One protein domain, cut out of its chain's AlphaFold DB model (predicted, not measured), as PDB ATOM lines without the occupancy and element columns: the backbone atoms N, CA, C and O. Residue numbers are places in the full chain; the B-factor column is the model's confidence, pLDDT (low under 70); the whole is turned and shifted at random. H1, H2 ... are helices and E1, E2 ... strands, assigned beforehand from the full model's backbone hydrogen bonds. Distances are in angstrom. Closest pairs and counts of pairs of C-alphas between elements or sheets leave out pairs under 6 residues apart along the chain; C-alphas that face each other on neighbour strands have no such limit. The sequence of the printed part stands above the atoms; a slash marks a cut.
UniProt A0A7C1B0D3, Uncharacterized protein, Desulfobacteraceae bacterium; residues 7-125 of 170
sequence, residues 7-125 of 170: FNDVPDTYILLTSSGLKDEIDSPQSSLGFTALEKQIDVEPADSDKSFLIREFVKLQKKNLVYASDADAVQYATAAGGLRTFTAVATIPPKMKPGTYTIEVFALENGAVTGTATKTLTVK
ATOM      1  N   PHE A   7     196.304 166.446 175.726       92.25
ATOM      2  CA  PHE A   7     194.957 166.303 175.176       92.25
ATOM      3  C   PHE A   7     194.346 164.986 175.660       92.25
ATOM      4  O   PHE A   7     194.914 163.919 175.415       92.25
ATOM      5  N   ASN A   8     193.189 165.067 176.304       92.31
ATOM      6  CA  ASN A   8     192.429 163.941 176.835       92.31
ATOM      7  C   ASN A   8     191.186 163.667 175.968       92.31
ATOM      8  O   ASN A   8     190.738 164.536 175.218       92.31
ATOM      9  N   ASP A   9     190.668 162.437 176.033       91.25
ATOM     10  CA  ASP A   9     189.457 161.984 175.317       91.25
ATOM     11  C   ASP A   9     189.496 162.164 173.791       91.25
ATOM     12  O   ASP A   9     188.483 162.319 173.104       91.25
ATOM     13  N   VAL A  10     190.706 162.096 173.241       91.94
ATOM     14  CA  VAL A  10     190.957 162.243 171.814       91.94
ATOM     15  C   VAL A  10     190.680 160.934 171.068       91.94
ATOM     16  O   VAL A  10     191.276 159.904 171.395       91.94
ATOM     17  N   PRO A  11     189.875 160.955 169.992       91.56
ATOM     18  CA  PRO A  11     189.740 159.800 169.114       91.56
ATOM     19  C   PRO A  11     191.071 159.447 168.436       91.56
ATOM     20  O   PRO A  11     191.700 160.300 167.806       91.56
ATOM     21  N   ASP A  12     191.466 158.172 168.464       90.56
ATOM     22  CA  ASP A  12     192.641 157.678 167.723       90.56
ATOM     23  C   ASP A  12     192.501 157.891 166.201       90.56
ATOM     24  O   ASP A  12     193.484 158.059 165.479       90.56
ATOM     25  N   THR A  13     191.275 157.845 165.676       91.88
ATOM     26  CA  THR A  13     190.954 158.046 164.256       91.88
ATOM     27  C   THR A  13     189.552 158.631 164.141       91.88
ATOM     28  O   THR A  13     188.637 158.160 164.812       91.88
ATOM     29  N   TYR A  14     189.384 159.643 163.288       93.19
ATOM     30  CA  TYR A  14     188.103 160.311 163.068       93.19
ATOM     31  C   TYR A  14     187.902 160.593 161.576       93.19
ATOM     32  O   TYR A  14     188.707 161.288 160.950       93.19
ATOM     33  N   ILE A  15     186.846 160.027 160.995       93.06
ATOM     34  CA  ILE A  15     186.530 160.145 159.568       93.06
ATOM     35  C   ILE A  15     185.136 160.744 159.446       93.06
ATOM     36  O   ILE A  15     184.161 160.137 159.878       93.06
ATOM     37  N   LEU A  16     185.054 161.924 158.840       93.62
ATOM     38  CA  LEU A  16     183.800 162.622 158.592       93.62
ATOM     39  C   LEU A  16     183.422 162.497 157.117       93.62
ATOM     40  O   LEU A  16     184.137 163.002 156.253       93.62
ATOM     41  N   LEU A  17     182.296 161.850 156.833       93.44
ATOM     42  CA  LEU A  17     181.756 161.708 155.482       93.44
ATOM     43  C   LEU A  17     180.416 162.422 155.417       93.44
ATOM     44  O   LEU A  17     179.546 162.167 156.250       93.44
ATOM     45  N   THR A  18     180.239 163.303 154.438       92.44
ATOM     46  CA  THR A  18     179.006 164.087 154.306       92.44
ATOM     47  C   THR A  18     178.427 163.947 152.906       92.44
ATOM     48  O   THR A  18     179.144 163.650 151.949       92.44
ATOM     49  N   SER A  19     177.121 164.171 152.762       91.88
ATOM     50  CA  SER A  19     176.535 164.397 151.441       91.88
ATOM     51  C   SER A  19     176.819 165.820 150.965       91.88
ATOM     52  O   SER A  19     177.208 166.693 151.752       91.88
ATOM     53  N   SER A  20     176.576 166.057 149.682       88.12
ATOM     54  CA  SER A  20     176.709 167.377 149.075       88.12
ATOM     55  C   SER A  20     175.872 168.436 149.774       88.12
ATOM     56  O   SER A  20     174.718 168.198 150.122       88.12
ATOM     57  N   GLY A  21     176.475 169.608 149.981       86.06
ATOM     58  CA  GLY A  21     175.822 170.781 150.568       86.06
ATOM     59  C   GLY A  21     175.712 170.798 152.096       86.06
ATOM     60  O   GLY A  21     175.314 171.821 152.637       86.06
ATOM     61  N   LEU A  22     176.099 169.731 152.807       86.69
ATOM     62  CA  LEU A  22     176.008 169.684 154.280       86.69
ATOM     63  C   LEU A  22     177.275 170.143 155.009       86.69
ATOM     64  O   LEU A  22     177.283 170.234 156.234       86.69
ATOM     65  N   LYS A  23     178.359 170.416 154.277       83.00
ATOM     66  CA  LYS A  23     179.647 170.766 154.881       83.00
ATOM     67  C   LYS A  23     179.545 172.001 155.781       83.00
ATOM     68  O   LYS A  23     180.000 171.949 156.918       83.00
ATOM     69  N   ASP A  24     178.924 173.071 155.291       83.94
ATOM     70  CA  ASP A  24     178.829 174.336 156.030       83.94
ATOM     71  C   ASP A  24     177.897 174.228 157.249       83.94
ATOM     72  O   ASP A  24     178.155 174.829 158.291       83.94
ATOM     73  N   GLU A  25     176.840 173.417 157.146       85.06
ATOM     74  CA  GLU A  25     175.920 173.132 158.252       85.06
ATOM     75  C   GLU A  25     176.624 172.351 159.372       85.06
ATOM     76  O   GLU A  25     176.499 172.693 160.547       85.06
ATOM     77  N   ILE A  26     177.428 171.348 159.004       86.62
ATOM     78  CA  ILE A  26     178.167 170.500 159.947       86.62
ATOM     79  C   ILE A  26     179.349 171.240 160.579       86.62
ATOM     80  O   ILE A  26     179.598 171.056 161.770       86.62
ATOM     81  N   ASP A  27     180.067 172.069 159.818       83.56
ATOM     82  CA  ASP A  27     181.223 172.826 160.317       83.56
ATOM     83  C   ASP A  27     180.808 174.074 161.134       83.56
ATOM     84  O   ASP A  27     181.659 174.733 161.738       83.56
ATOM     85  N   SER A  28     179.507 174.385 161.210       83.12
ATOM     86  CA  SER A  28     178.967 175.495 162.003       83.12
ATOM     87  C   SER A  28     179.317 175.379 163.499       83.12
ATOM     88  O   SER A  28     179.231 174.290 164.068       83.12
ATOM     89  N   PRO A  29     179.612 176.488 164.210       77.94
ATOM     90  CA  PRO A  29     179.871 176.476 165.657       77.94
ATOM     91  C   PRO A  29     178.733 175.895 166.515       77.94
ATOM     92  O   PRO A  29     178.962 175.380 167.610       77.94
ATOM     93  N   GLN A  30     177.496 175.992 166.023       77.00
ATOM     94  CA  GLN A  30     176.304 175.474 166.703       77.00
ATOM     95  C   GLN A  30     176.118 173.965 166.487       77.00
ATOM     96  O   GLN A  30     175.365 173.331 167.223       77.00
ATOM     97  N   SER A  31     176.822 173.381 165.513       81.25
ATOM     98  CA  SER A  31     176.728 171.965 165.185       81.25
ATOM     99  C   SER A  31     177.177 171.088 166.358       81.25
ATOM    100  O   SER A  31     178.111 171.397 167.113       81.25
ATOM    101  N   SER A  32     176.483 169.967 166.523       83.25
ATOM    102  CA  SER A  32     176.891 168.864 167.397       83.25
ATOM    103  C   SER A  32     177.679 167.790 166.645       83.25
ATOM    104  O   SER A  32     177.997 166.760 167.228       83.25
ATOM    105  N   LEU A  33     177.972 168.009 165.361       87.88
ATOM    106  CA  LEU A  33     178.646 167.070 164.471       87.88
ATOM    107  C   LEU A  33     179.946 167.672 163.918       87.88
ATOM    108  O   LEU A  33     180.238 168.855 164.078       87.88
ATOM    109  N   GLY A  34     180.734 166.842 163.240       89.25
ATOM    110  CA  GLY A  34     181.935 167.287 162.539       89.25
ATOM    111  C   GLY A  34     183.146 167.484 163.447       89.25
ATOM    112  O   GLY A  34     183.215 166.934 164.543       89.25
ATOM    113  N   PHE A  35     184.149 168.218 162.964       88.56
ATOM    114  CA  PHE A  35     185.380 168.457 163.733       88.56
ATOM    115  C   PHE A  35     185.178 169.481 164.849       88.56
ATOM    116  O   PHE A  35     185.859 169.403 165.864       88.56
ATOM    117  N   THR A  36     184.219 170.393 164.694       86.62
ATOM    118  CA  THR A  36     183.863 171.377 165.722       86.62
ATOM    119  C   THR A  36     183.284 170.703 166.969       86.62
ATOM    120  O   THR A  36     183.532 171.144 168.087       86.62
ATOM    121  N   ALA A  37     182.586 169.572 166.810       87.19
ATOM    122  CA  ALA A  37     182.120 168.766 167.937       87.19
ATOM    123  C   ALA A  37     183.272 168.193 168.783       87.19
ATOM    124  O   ALA A  37     183.118 168.050 169.996       87.19
ATOM    125  N   LEU A  38     184.445 167.947 168.183       88.00
ATOM    126  CA  LEU A  38     185.623 167.484 168.923       88.00
ATOM    127  C   LEU A  38     186.118 168.531 169.922       88.00
ATOM    128  O   LEU A  38     186.683 168.154 170.941       88.00
ATOM    129  N   GLU A  39     185.873 169.828 169.693       86.56
ATOM    130  CA  GLU A  39     186.224 170.867 170.673       86.56
ATOM    131  C   GLU A  39     185.459 170.708 171.994       86.56
ATOM    132  O   GLU A  39     185.971 171.060 173.058       86.56
ATOM    133  N   LYS A  40     184.241 170.157 171.930       85.38
ATOM    134  CA  LYS A  40     183.392 169.890 173.098       85.38
ATOM    135  C   LYS A  40     183.769 168.581 173.799       85.38
ATOM    136  O   LYS A  40     183.507 168.458 174.989       85.38
ATOM    137  N   GLN A  41     184.348 167.626 173.069       87.81
ATOM    138  CA  GLN A  41     184.724 166.304 173.579       87.81
ATOM    139  C   GLN A  41     186.145 166.265 174.148       87.81
ATOM    140  O   GLN A  41     186.374 165.622 175.163       87.81
ATOM    141  N   ILE A  42     187.101 166.895 173.465       91.31
ATOM    142  CA  ILE A  42     188.518 166.826 173.821       91.31
ATOM    143  C   ILE A  42     188.775 167.774 174.978       91.31
ATOM    144  O   ILE A  42     188.442 168.955 174.885       91.31
ATOM    145  N   ASP A  43     189.445 167.293 176.015       91.38
ATOM    146  CA  ASP A  43     189.915 168.127 177.114       91.38
ATOM    147  C   ASP A  43     191.394 168.464 176.967       91.38
ATOM    148  O   ASP A  43     192.182 167.688 176.428       91.38
ATOM    149  N   VAL A  44     191.761 169.673 177.391       91.38
ATOM    150  CA  VAL A  44     193.106 170.226 177.214       91.38
ATOM    151  C   VAL A  44     193.639 170.668 178.564       91.38
ATOM    152  O   VAL A  44     192.996 171.453 179.261       91.38
ATOM    153  N   GLU A  45     194.827 170.184 178.905       89.94
ATOM    154  CA  GLU A  45     195.548 170.561 180.114       89.94
ATOM    155  C   GLU A  45     196.881 171.230 179.758       89.94
ATOM    156  O   GLU A  45     197.608 170.710 178.904       89.94
ATOM    157  N   PRO A  46     197.237 172.350 180.413       87.06
ATOM    158  CA  PRO A  46     196.491 173.031 181.477       87.06
ATOM    159  C   PRO A  46     195.311 173.881 180.953       87.06
ATOM    160  O   PRO A  46     195.319 174.363 179.818       87.06
ATOM    161  N   ALA A  47     194.283 174.061 181.792       80.62
ATOM    162  CA  ALA A  47     192.994 174.667 181.418       80.62
ATOM    163  C   ALA A  47     193.044 176.174 181.089       80.62
ATOM    164  O   ALA A  47     192.084 176.717 180.549       80.62
ATOM    165  N   ASP A  48     194.141 176.858 181.418       77.00
ATOM    166  CA  ASP A  48     194.396 178.268 181.096       77.00
ATOM    167  C   ASP A  48     194.860 178.488 179.644       77.00
ATOM    168  O   ASP A  48     195.041 179.626 179.207       77.00
ATOM    169  N   SER A  49     195.028 177.407 178.882       78.00
ATOM    170  CA  SER A  49     195.435 177.450 177.482       78.00
ATOM    171  C   SER A  49     194.270 177.780 176.538       78.00
ATOM    172  O   SER A  49     193.113 177.456 176.806       78.00
ATOM    173  N   ASP A  50     194.568 178.362 175.371       89.00
ATOM    174  CA  ASP A  50     193.579 178.563 174.298       89.00
ATOM    175  C   ASP A  50     193.166 177.207 173.689       89.00
ATOM    176  O   ASP A  50     193.754 176.716 172.719       89.00
ATOM    177  N   LYS A  51     192.152 176.584 174.304       88.56
ATOM    178  CA  LYS A  51     191.624 175.257 173.960       88.56
ATOM    179  C   LYS A  51     191.255 175.155 172.479       88.56
ATOM    180  O   LYS A  51     191.693 174.222 171.807       88.56
ATOM    181  N   SER A  52     190.503 176.118 171.946       87.75
ATOM    182  CA  SER A  52     190.056 176.086 170.548       87.75
ATOM    183  C   SER A  52     191.219 176.244 169.567       87.75
ATOM    184  O   SER A  52     191.257 175.559 168.543       87.75
ATOM    185  N   PHE A  53     192.208 177.100 169.859       89.62
ATOM    186  CA  PHE A  53     193.425 177.168 169.044       89.62
ATOM    187  C   PHE A  53     194.174 175.832 169.039       89.62
ATOM    188  O   PHE A  53     194.495 175.312 167.968       89.62
ATOM    189  N   LEU A  54     194.412 175.260 170.220       91.75
ATOM    190  CA  LEU A  54     195.182 174.029 170.381       91.75
ATOM    191  C   LEU A  54     194.512 172.829 169.712       91.75
ATOM    192  O   LEU A  54     195.174 172.102 168.975       91.75
ATOM    193  N   ILE A  55     193.202 172.652 169.898       91.62
ATOM    194  CA  ILE A  55     192.447 171.565 169.262       91.62
ATOM    195  C   ILE A  55     192.455 171.723 167.742       91.62
ATOM    196  O   ILE A  55     192.659 170.745 167.025       91.62
ATOM    197  N   ARG A  56     192.314 172.945 167.219       91.50
ATOM    198  CA  ARG A  56     192.394 173.180 165.774       91.50
ATOM    199  C   ARG A  56     193.764 172.806 165.204       91.50
ATOM    200  O   ARG A  56     193.823 172.154 164.160       91.50
ATOM    201  N   GLU A  57     194.857 173.204 165.852       92.75
ATOM    202  CA  GLU A  57     196.208 172.837 165.403       92.75
ATOM    203  C   GLU A  57     196.472 171.333 165.556       92.75
ATOM    204  O   GLU A  57     197.056 170.711 164.664       92.75
ATOM    205  N   PHE A  58     195.946 170.717 166.613       93.00
ATOM    206  CA  PHE A  58     195.972 169.272 166.804       93.00
ATOM    207  C   PHE A  58     195.230 168.530 165.679       93.00
ATOM    208  O   PHE A  58     195.790 167.639 165.041       93.00
ATOM    209  N   VAL A  59     194.001 168.936 165.350       92.88
ATOM    210  CA  VAL A  59     193.214 168.361 164.246       92.88
ATOM    211  C   VAL A  59     193.940 168.533 162.909       92.88
ATOM    212  O   VAL A  59     193.988 167.592 162.115       92.88
ATOM    213  N   LYS A  60     194.550 169.698 162.649       92.94
ATOM    214  CA  LYS A  60     195.374 169.918 161.445       92.94
ATOM    215  C   LYS A  60     196.552 168.945 161.381       92.94
ATOM    216  O   LYS A  60     196.805 168.366 160.321       92.94
ATOM    217  N   LEU A  61     197.247 168.729 162.499       93.06
ATOM    218  CA  LEU A  61     198.340 167.761 162.593       93.06
ATOM    219  C   LEU A  61     197.848 166.333 162.319       93.06
ATOM    220  O   LEU A  61     198.461 165.613 161.533       93.06
ATOM    221  N   GLN A  62     196.713 165.937 162.893       92.88
ATOM    222  CA  GLN A  62     196.141 164.604 162.700       92.88
ATOM    223  C   GLN A  62     195.640 164.358 161.273       92.88
ATOM    224  O   GLN A  62     195.803 163.255 160.739       92.88
ATOM    225  N   LYS A  63     195.117 165.393 160.604       91.81
ATOM    226  CA  LYS A  63     194.807 165.344 159.168       91.81
ATOM    227  C   LYS A  63     196.073 165.134 158.339       91.81
ATOM    228  O   LYS A  63     196.108 164.250 157.486       91.81
ATOM    229  N   LYS A  64     197.152 165.866 158.640       92.50
ATOM    230  CA  LYS A  64     198.461 165.683 157.984       92.50
ATOM    231  C   LYS A  64     199.047 164.289 158.229       92.50
ATOM    232  O   LYS A  64     199.690 163.724 157.349       92.50
ATOM    233  N   ASN A  65     198.807 163.716 159.406       91.06
ATOM    234  CA  ASN A  65     199.234 162.363 159.747       91.06
ATOM    235  C   ASN A  65     198.416 161.264 159.062       91.06
ATOM    236  O   ASN A  65     198.819 160.105 159.172       91.06
ATOM    237  N   LEU A  66     197.349 161.616 158.332       88.25
ATOM    238  CA  LEU A  66     196.431 160.689 157.673       88.25
ATOM    239  C   LEU A  66     195.746 159.749 158.668       88.25
ATOM    240  O   LEU A  66     195.594 158.566 158.392       88.25
ATOM    241  N   VAL A  67     195.375 160.252 159.843       91.06
ATOM    242  CA  VAL A  67     194.501 159.525 160.781       91.06
ATOM    243  C   VAL A  67     193.151 160.207 160.923       91.06
ATOM    244  O   VAL A  67     192.178 159.553 161.277       91.06
ATOM    245  N   TYR A  68     193.066 161.507 160.623       93.06
ATOM    246  CA  TYR A  68     191.804 162.238 160.541       93.06
ATOM    247  C   TYR A  68     191.501 162.561 159.081       93.06
ATOM    248  O   TYR A  68     192.375 163.035 158.357       93.06
ATOM    249  N   ALA A  69     190.267 162.325 158.648       91.12
ATOM    250  CA  ALA A  69     189.858 162.540 157.264       91.12
ATOM    251  C   ALA A  69     188.475 163.187 157.189       91.12
ATOM    252  O   ALA A  69     187.630 163.001 158.062       91.12
ATOM    253  N   SER A  70     188.258 163.961 156.133       90.81
ATOM    254  CA  SER A  70     186.968 164.561 155.820       90.81
ATOM    255  C   SER A  70     186.737 164.464 154.327       90.81
ATOM    256  O   SER A  70     187.595 164.929 153.577       90.81
ATOM    257  N   ASP A  71     185.603 163.914 153.920       90.12
ATOM    258  CA  ASP A  71     185.223 163.822 152.517       90.12
ATOM    259  C   ASP A  71     183.801 164.361 152.345       90.12
ATOM    260  O   ASP A  71     182.818 163.776 152.816       90.12
ATOM    261  N   ALA A  72     183.733 165.546 151.740       86.56
ATOM    262  CA  ALA A  72     182.473 166.132 151.331       86.56
ATOM    263  C   ALA A  72     182.063 165.447 150.029       86.56
ATOM    264  O   ALA A  72     182.889 165.318 149.137       86.56
ATOM    265  N   ASP A  73     180.805 165.018 149.932       87.44
ATOM    266  CA  ASP A  73     180.243 164.288 148.783       87.44
ATOM    267  C   ASP A  73     180.484 162.768 148.780       87.44
ATOM    268  O   ASP A  73     180.057 162.069 147.860       87.44
ATOM    269  N   ALA A  74     181.074 162.211 149.841       90.56
ATOM    270  CA  ALA A  74     181.250 160.763 149.974       90.56
ATOM    271  C   ALA A  74     179.929 159.992 150.150       90.56
ATOM    272  O   ALA A  74     179.874 158.793 149.861       90.56
ATOM    273  N   VAL A  75     178.872 160.655 150.632       91.56
ATOM    274  CA  VAL A  75     177.544 160.050 150.802       91.56
ATOM    275  C   VAL A  75     176.693 160.326 149.567       91.56
ATOM    276  O   VAL A  75     176.242 161.448 149.339       91.56
ATOM    277  N   GLN A  76     176.430 159.274 148.799       90.75
ATOM    278  CA  GLN A  76     175.617 159.327 147.590       90.75
ATOM    279  C   GLN A  76     174.252 158.693 147.836       90.75
ATOM    280  O   GLN A  76     174.146 157.590 148.373       90.75
ATOM    281  N   TYR A  77     173.199 159.377 147.401       89.56
ATOM    282  CA  TYR A  77     171.840 158.854 147.463       89.56
ATOM    283  C   TYR A  77     171.448 158.206 146.139       89.56
ATOM    284  O   TYR A  77     171.625 158.797 145.075       89.56
ATOM    285  N   ALA A  78     170.843 157.026 146.209       87.31
ATOM    286  CA  ALA A  78     170.252 156.388 145.043       87.31
ATOM    287  C   ALA A  78     168.934 157.070 144.633       87.31
ATOM    288  O   ALA A  78     168.358 157.889 145.366       87.31
ATOM    289  N   THR A  79     168.436 156.696 143.454       84.00
ATOM    290  CA  THR A  79     167.088 157.046 143.002       84.00
ATOM    291  C   THR A  79     166.057 156.475 143.969       84.00
ATOM    292  O   THR A  79     166.141 155.310 144.359       84.00
ATOM    293  N   ALA A  80     165.081 157.294 144.362       82.94
ATOM    294  CA  ALA A  80     164.011 156.848 145.243       82.94
ATOM    295  C   ALA A  80     163.168 155.764 144.554       82.94
ATOM    296  O   ALA A  80     162.718 155.946 143.422       82.94
ATOM    297  N   ALA A  81     162.929 154.656 145.251       79.00
ATOM    298  CA  ALA A  81     162.064 153.576 144.796       79.00
ATOM    299  C   ALA A  81     161.052 153.263 145.905       79.00
ATOM    300  O   ALA A  81     161.432 152.962 147.033       79.00
ATOM    301  N   GLY A  82     159.754 153.384 145.604       77.81
ATOM    302  CA  GLY A  82     158.687 153.080 146.568       77.81
ATOM    303  C   GLY A  82     158.651 153.992 147.804       77.81
ATOM    304  O   GLY A  82     158.273 153.537 148.876       77.81
ATOM    305  N   GLY A  83     159.074 155.256 147.680       76.62
ATOM    306  CA  GLY A  83     159.087 156.223 148.789       76.62
ATOM    307  C   GLY A  83     160.293 156.113 149.731       76.62
ATOM    308  O   GLY A  83     160.413 156.910 150.655       76.62
ATOM    309  N   LEU A  84     161.208 155.173 149.480       76.69
ATOM    310  CA  LEU A  84     162.454 155.014 150.226       76.69
ATOM    311  C   LEU A  84     163.638 155.468 149.368       76.69
ATOM    312  O   LEU A  84     163.705 155.186 148.168       76.69
ATOM    313  N   ARG A  85     164.589 156.164 149.996       82.31
ATOM    314  CA  ARG A  85     165.840 156.596 149.369       82.31
ATOM    315  C   ARG A  85     167.006 155.939 150.090       82.31
ATOM    316  O   ARG A  85     167.255 156.225 151.256       82.31
ATOM    317  N   THR A  86     167.708 155.044 149.407       87.81
ATOM    318  CA  THR A  86     168.912 154.416 149.960       87.81
ATOM    319  C   THR A  86     170.114 155.338 149.795       87.81
ATOM    320  O   THR A  86     170.168 156.137 148.855       87.81
ATOM    321  N   PHE A  87     171.093 155.205 150.683       90.69
ATOM    322  CA  PHE A  87     172.364 155.912 150.597       90.69
ATOM    323  C   PHE A  87     173.527 154.921 150.617       90.69
ATOM    324  O   PHE A  87     173.431 153.844 151.208       90.69
ATOM    325  N   THR A  88     174.628 155.314 149.990       90.94
ATOM    326  CA  THR A  88     175.899 154.596 150.006       90.94
ATOM    327  C   THR A  88     176.996 155.582 150.369       90.94
ATOM    328  O   THR A  88     177.064 156.667 149.798       90.94
ATOM    329  N   ALA A  89     177.862 155.196 151.301       91.19
ATOM    330  CA  ALA A  89     179.047 155.956 151.670       91.19
ATOM    331  C   ALA A  89     180.282 155.064 151.538       91.19
ATOM    332  O   ALA A  89     180.271 153.918 151.994       91.19
ATOM    333  N   VAL A  90     181.338 155.585 150.918       87.06
ATOM    334  CA  VAL A  90     182.616 154.878 150.780       87.06
ATOM    335  C   VAL A  90     183.646 155.569 151.663       87.06
ATOM    336  O   VAL A  90     183.963 156.734 151.458       87.06
ATOM    337  N   ALA A  91     184.161 154.842 152.652       86.56
ATOM    338  CA  ALA A  91     185.197 155.322 153.557       86.56
ATOM    339  C   ALA A  91     186.538 154.678 153.197       86.56
ATOM    340  O   ALA A  91     186.675 153.453 153.260       86.56
ATOM    341  N   THR A  92     187.544 155.485 152.866       84.69
ATOM    342  CA  THR A  92     188.916 154.978 152.733       84.69
ATOM    343  C   THR A  92     189.520 154.810 154.122       84.69
ATOM    344  O   THR A  92     189.650 155.781 154.868       84.69
ATOM    345  N   ILE A  93     189.897 153.579 154.472       83.88
ATOM    346  CA  ILE A  93     190.530 153.294 155.761       83.88
ATOM    347  C   ILE A  93     191.955 153.866 155.764       83.88
ATOM    348  O   ILE A  93     192.750 153.506 154.890       83.88
ATOM    349  N   PRO A  94     192.308 154.737 156.724       85.31
ATOM    350  CA  PRO A  94     193.633 155.318 156.768       85.31
ATOM    351  C   PRO A  94     194.702 154.273 157.125       85.31
ATOM    352  O   PRO A  94     194.489 153.448 158.012       85.31
ATOM    353  N   PRO A  95     195.892 154.320 156.499       80.69
ATOM    354  CA  PRO A  95     196.917 153.285 156.660       80.69
ATOM    355  C   PRO A  95     197.566 153.273 158.050       80.69
ATOM    356  O   PRO A  95     198.200 152.291 158.419       80.69
ATOM    357  N   LYS A  96     197.438 154.365 158.813       85.31
ATOM    358  CA  LYS A  96     197.940 154.481 160.190       85.31
ATOM    359  C   LYS A  96     196.865 154.221 161.250       85.31
ATOM    360  O   LYS A  96     197.112 154.463 162.430       85.31
ATOM    361  N   MET A  97     195.676 153.776 160.841       87.25
ATOM    362  CA  MET A  97     194.631 153.367 161.773       87.25
ATOM    363  C   MET A  97     195.138 152.179 162.598       87.25
ATOM    364  O   MET A  97     195.647 151.202 162.050       87.25
ATOM    365  N   LYS A  98     195.016 152.273 163.923       87.75
ATOM    366  CA  LYS A  98     195.430 151.197 164.825       87.75
ATOM    367  C   LYS A  98     194.391 150.066 164.805       87.75
ATOM    368  O   LYS A  98     193.202 150.321 164.629       87.75
ATOM    369  N   PRO A  99     194.793 148.810 165.037       88.19
ATOM    370  CA  PRO A  99     193.845 147.742 165.337       88.19
ATOM    371  C   PRO A  99     193.019 148.081 166.579       88.19
ATOM    372  O   PRO A  99     193.565 148.512 167.594       88.19
ATOM    373  N   GLY A 100     191.710 147.856 166.520       89.69
ATOM    374  CA  GLY A 100     190.803 148.268 167.582       89.69
ATOM    375  C   GLY A 100     189.336 148.128 167.207       89.69
ATOM    376  O   GLY A 100     188.982 147.616 166.143       89.69
ATOM    377  N   THR A 101     188.469 148.577 168.108       91.44
ATOM    378  CA  THR A 101     187.029 148.651 167.862       91.44
ATOM    379  C   THR A 101     186.654 150.103 167.638       91.44
ATOM    380  O   THR A 101     186.902 150.943 168.494       91.44
ATOM    381  N   TYR A 102     186.060 150.374 166.486       91.31
ATOM    382  CA  TYR A 102     185.617 151.693 166.066       91.31
ATOM    383  C   TYR A 102     184.097 151.723 165.960       91.31
ATOM    384  O   TYR A 102     183.459 150.711 165.658       91.31
ATOM    385  N   THR A 103     183.524 152.898 166.181       93.06
ATOM    386  CA  THR A 103     182.090 153.136 166.046       93.06
ATOM    387  C   THR A 103     181.842 153.939 164.778       93.06
ATOM    388  O   THR A 103     182.495 154.947 164.531       93.06
ATOM    389  N   ILE A 104     180.911 153.462 163.959       93.38
ATOM    390  CA  ILE A 104     180.379 154.163 162.797       93.38
ATOM    391  C   ILE A 104     179.025 154.718 163.210       93.38
ATOM    392  O   ILE A 104     178.124 153.950 163.551       93.38
ATOM    393  N   GLU A 105     178.884 156.032 163.153       93.31
ATOM    394  CA  GLU A 105     177.639 156.733 163.445       93.31
ATOM    395  C   GLU A 105     177.133 157.401 162.169       93.31
ATOM    396  O   GLU A 105     177.888 158.042 161.438       93.31
ATOM    397  N   VAL A 106     175.851 157.209 161.879       93.25
ATOM    398  CA  VAL A 106     175.160 157.803 160.740       93.25
ATOM    399  C   VAL A 106     174.068 158.707 161.280       93.25
ATOM    400  O   VAL A 106     173.212 158.257 162.042       93.25
ATOM    401  N   PHE A 107     174.085 159.963 160.851       92.12
ATOM    402  CA  PHE A 107     173.126 160.982 161.252       92.12
ATOM    403  C   PHE A 107     172.293 161.400 160.041       92.12
ATOM    404  O   PHE A 107     172.844 161.740 158.993       92.12
ATOM    405  N   ALA A 108     170.971 161.372 160.183       90.25
ATOM    406  CA  ALA A 108     170.052 162.003 159.245       90.25
ATOM    407  C   ALA A 108     169.800 163.439 159.711       90.25
ATOM    408  O   ALA A 108     169.464 163.655 160.875       90.25
ATOM    409  N   LEU A 109     169.993 164.398 158.809       87.81
ATOM    410  CA  LEU A 109     169.842 165.824 159.072       87.81
ATOM    411  C   LEU A 109     168.664 166.379 158.269       87.81
ATOM    412  O   LEU A 109     168.521 166.080 157.083       87.81
ATOM    413  N   GLU A 110     167.846 167.202 158.917       85.00
ATOM    414  CA  GLU A 110     166.781 167.984 158.294       85.00
ATOM    415  C   GLU A 110     166.776 169.387 158.915       85.00
ATOM    416  O   GLU A 110     166.600 169.538 160.123       85.00
ATOM    417  N   ASN A 111     166.983 170.423 158.095       81.94
ATOM    418  CA  ASN A 111     166.988 171.830 158.518       81.94
ATOM    419  C   ASN A 111     167.931 172.154 159.702       81.94
ATOM    420  O   ASN A 111     167.528 172.869 160.620       81.94
ATOM    421  N   GLY A 112     169.167 171.644 159.731       78.56
ATOM    422  CA  GLY A 112     170.084 171.908 160.851       78.56
ATOM    423  C   GLY A 112     169.927 170.970 162.046       78.56
ATOM    424  O   GLY A 112     170.717 171.056 162.985       78.56
ATOM    425  N   ALA A 113     168.918 170.094 162.047       83.56
ATOM    426  CA  ALA A 113     168.606 169.226 163.174       83.56
ATOM    427  C   ALA A 113     168.767 167.746 162.822       83.56
ATOM    428  O   ALA A 113     168.416 167.296 161.733       83.56
ATOM    429  N   VAL A 114     169.269 166.965 163.781       89.50
ATOM    430  CA  VAL A 114     169.369 165.509 163.655       89.50
ATOM    431  C   VAL A 114     167.979 164.894 163.822       89.50
ATOM    432  O   VAL A 114     167.392 164.970 164.899       89.50
ATOM    433  N   THR A 115     167.460 164.260 162.771       90.19
ATOM    434  CA  THR A 115     166.148 163.587 162.759       90.19
ATOM    435  C   THR A 115     166.239 162.080 162.951       90.19
ATOM    436  O   THR A 115     165.257 161.437 163.317       90.19
ATOM    437  N   GLY A 116     167.421 161.498 162.747       89.00
ATOM    438  CA  GLY A 116     167.644 160.068 162.917       89.00
ATOM    439  C   GLY A 116     169.106 159.743 163.164       89.00
ATOM    440  O   GLY A 116     170.001 160.443 162.693       89.00
ATOM    441  N   THR A 117     169.343 158.662 163.904       93.25
ATOM    442  CA  THR A 117     170.684 158.158 164.201       93.25
ATOM    443  C   THR A 117     170.734 156.650 164.006       93.25
ATOM    444  O   THR A 117     169.771 155.935 164.291       93.25
ATOM    445  N   ALA A 118     171.856 156.156 163.497       91.50
ATOM    446  CA  ALA A 118     172.145 154.735 163.428       91.50
ATOM    447  C   ALA A 118     173.614 154.498 163.764       91.50
ATOM    448  O   ALA A 118     174.493 155.188 163.253       91.50
ATOM    449  N   THR A 119     173.879 153.489 164.587       94.38
ATOM    450  CA  THR A 119     175.228 153.190 165.070       94.38
ATOM    451  C   THR A 119     175.599 151.756 164.731       94.38
ATOM    452  O   THR A 119     174.796 150.833 164.880       94.38
ATOM    453  N   LYS A 120     176.837 151.551 164.280       93.69
ATOM    454  CA  LYS A 120     177.392 150.233 163.982       93.69
ATOM    455  C   LYS A 120     178.829 150.131 164.463       93.69
ATOM    456  O   LYS A 120     179.623 151.043 164.285       93.69
ATOM    457  N   THR A 121     179.189 148.983 165.015       93.19
ATOM    458  CA  THR A 121     180.560 148.708 165.450       93.19
ATOM    459  C   THR A 121     181.380 148.076 164.323       93.19
ATOM    460  O   THR A 121     180.914 147.161 163.639       93.19
ATOM    461  N   LEU A 122     182.618 148.539 164.149       89.19
ATOM    462  CA  LEU A 122     183.615 148.010 163.222       89.19
ATOM    463  C   LEU A 122     184.855 147.560 164.000       89.19
ATOM    464  O   LEU A 122     185.568 148.374 164.577       89.19
ATOM    465  N   THR A 123     185.156 146.263 163.982       89.88
ATOM    466  CA  THR A 123     186.405 145.747 164.560       89.88
ATOM    467  C   THR A 123     187.489 145.656 163.492       89.88
ATOM    468  O   THR A 123     187.418 144.817 162.593       89.88
ATOM    469  N   VAL A 124     188.520 146.484 163.625       86.88
ATOM    470  CA  VAL A 124     189.706 146.505 162.766       86.88
ATOM    471  C   VAL A 124     190.783 145.623 163.389       86.88
ATOM    472  O   VAL A 124     191.103 145.741 164.572       86.88
ATOM    473  N   LYS A 125     191.345 144.705 162.600       82.75
ATOM    474  CA  LYS A 125     192.415 143.795 163.030       82.75
ATOM    475  C   LYS A 125     193.511 143.771 161.975       82.75
ATOM    476  O   LYS A 125     193.205 143.793 160.786       82.75
TER     477      LYS A 125
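This is residues 7 to 125 of the 170 residues of an uncharacterized protein of Desulfobacteraceae bacterium (UniProt A0A7C1B0D3). A long two-stranded hairpin, E6 and E7, stands alongside a small body, loosely joined to it at E1; in that body the short parallel strands E1 and E3 lie in the middle, with helices H2 and H3 over one face. E3 runs on into the small hairpin of E4 and E5, whose turn around Gly 82 makes one end of the long axis, while E2 and the turn at Asp 48 make the other. The printed part has 119 residues with three named helices and seven named strands, in the order E1 H1 H2 E2 H3 E3 E4 E5 E6 E7; the class is mixed, helices and strands, in three separate two-stranded sheets, E1 and E3 parallel, E4 and E5 antiparallel, E6 and E7 antiparallel. The whole is only just compact, close to loose, with a radius of gyration of the C-alphas of 15.8 A, and elongated, spanning 55 by 36 by 22 A.

E6, residues 100 to 110, and E7, residues 113 to 124, form an antiparallel hairpin at 162 degrees, with N 104 and O 120 2.8 A apart. E7 bends by 67 degrees at residue 116. E6 and E1, residues 14 to 18, are near each other, with 8 pairs of C-alphas within 10 A. E1 is parallel to E3, residues 68 to 72, at 2 degrees; N 16 and O 69 are 2.9 A apart. E3 runs on at 29 degrees into E4, residues 75 to 77, which forms an antiparallel hairpin with E5, residues 87 to 89; N 88 and O 76 are 2.8 A apart. H2, residues 34 to 41, and H3, residues 51 to 64, touch at a steep tilt of 48 degrees, opposite ways; their closest C-alphas, those of Glu 39 and Ile 55, are 6.4 A apart. H1, residues 23 to 27, and H2 touch only at the corner, Ile 26 to Gly 34 at 5.6 A between C-alphas. E2, residues 43 to 45, pairs with no named strand, but its residues 43 to 44 pair antiparallel with residues 7 to 8. Every O i to N i+4 pair is within hydrogen-bond range in H1 and H3; in H2 1 of 4 is, beside 4 of 5 O i to N i+3 pairs. H3 and E6 are apart.

E6 measures 32.4 A from first to last C-alpha, E7 31.0 A, H3 19.8 A, E3 13.7 A, E1 13.2 A and H2 11.4 A. E1 begins at C-alpha 14, (188.103, 160.311, 163.068). H3 begins at C-alpha 51, (191.624, 175.257, 173.960). E7 ends at C-alpha 124, (189.706, 146.505, 162.766).

The two C-alphas farthest apart, those of Asp 48 and Gly 82, are 55.7 A apart. The printed part has no cut and no long link. Its mean pLDDT is 88.2, and no printed residue is under 70.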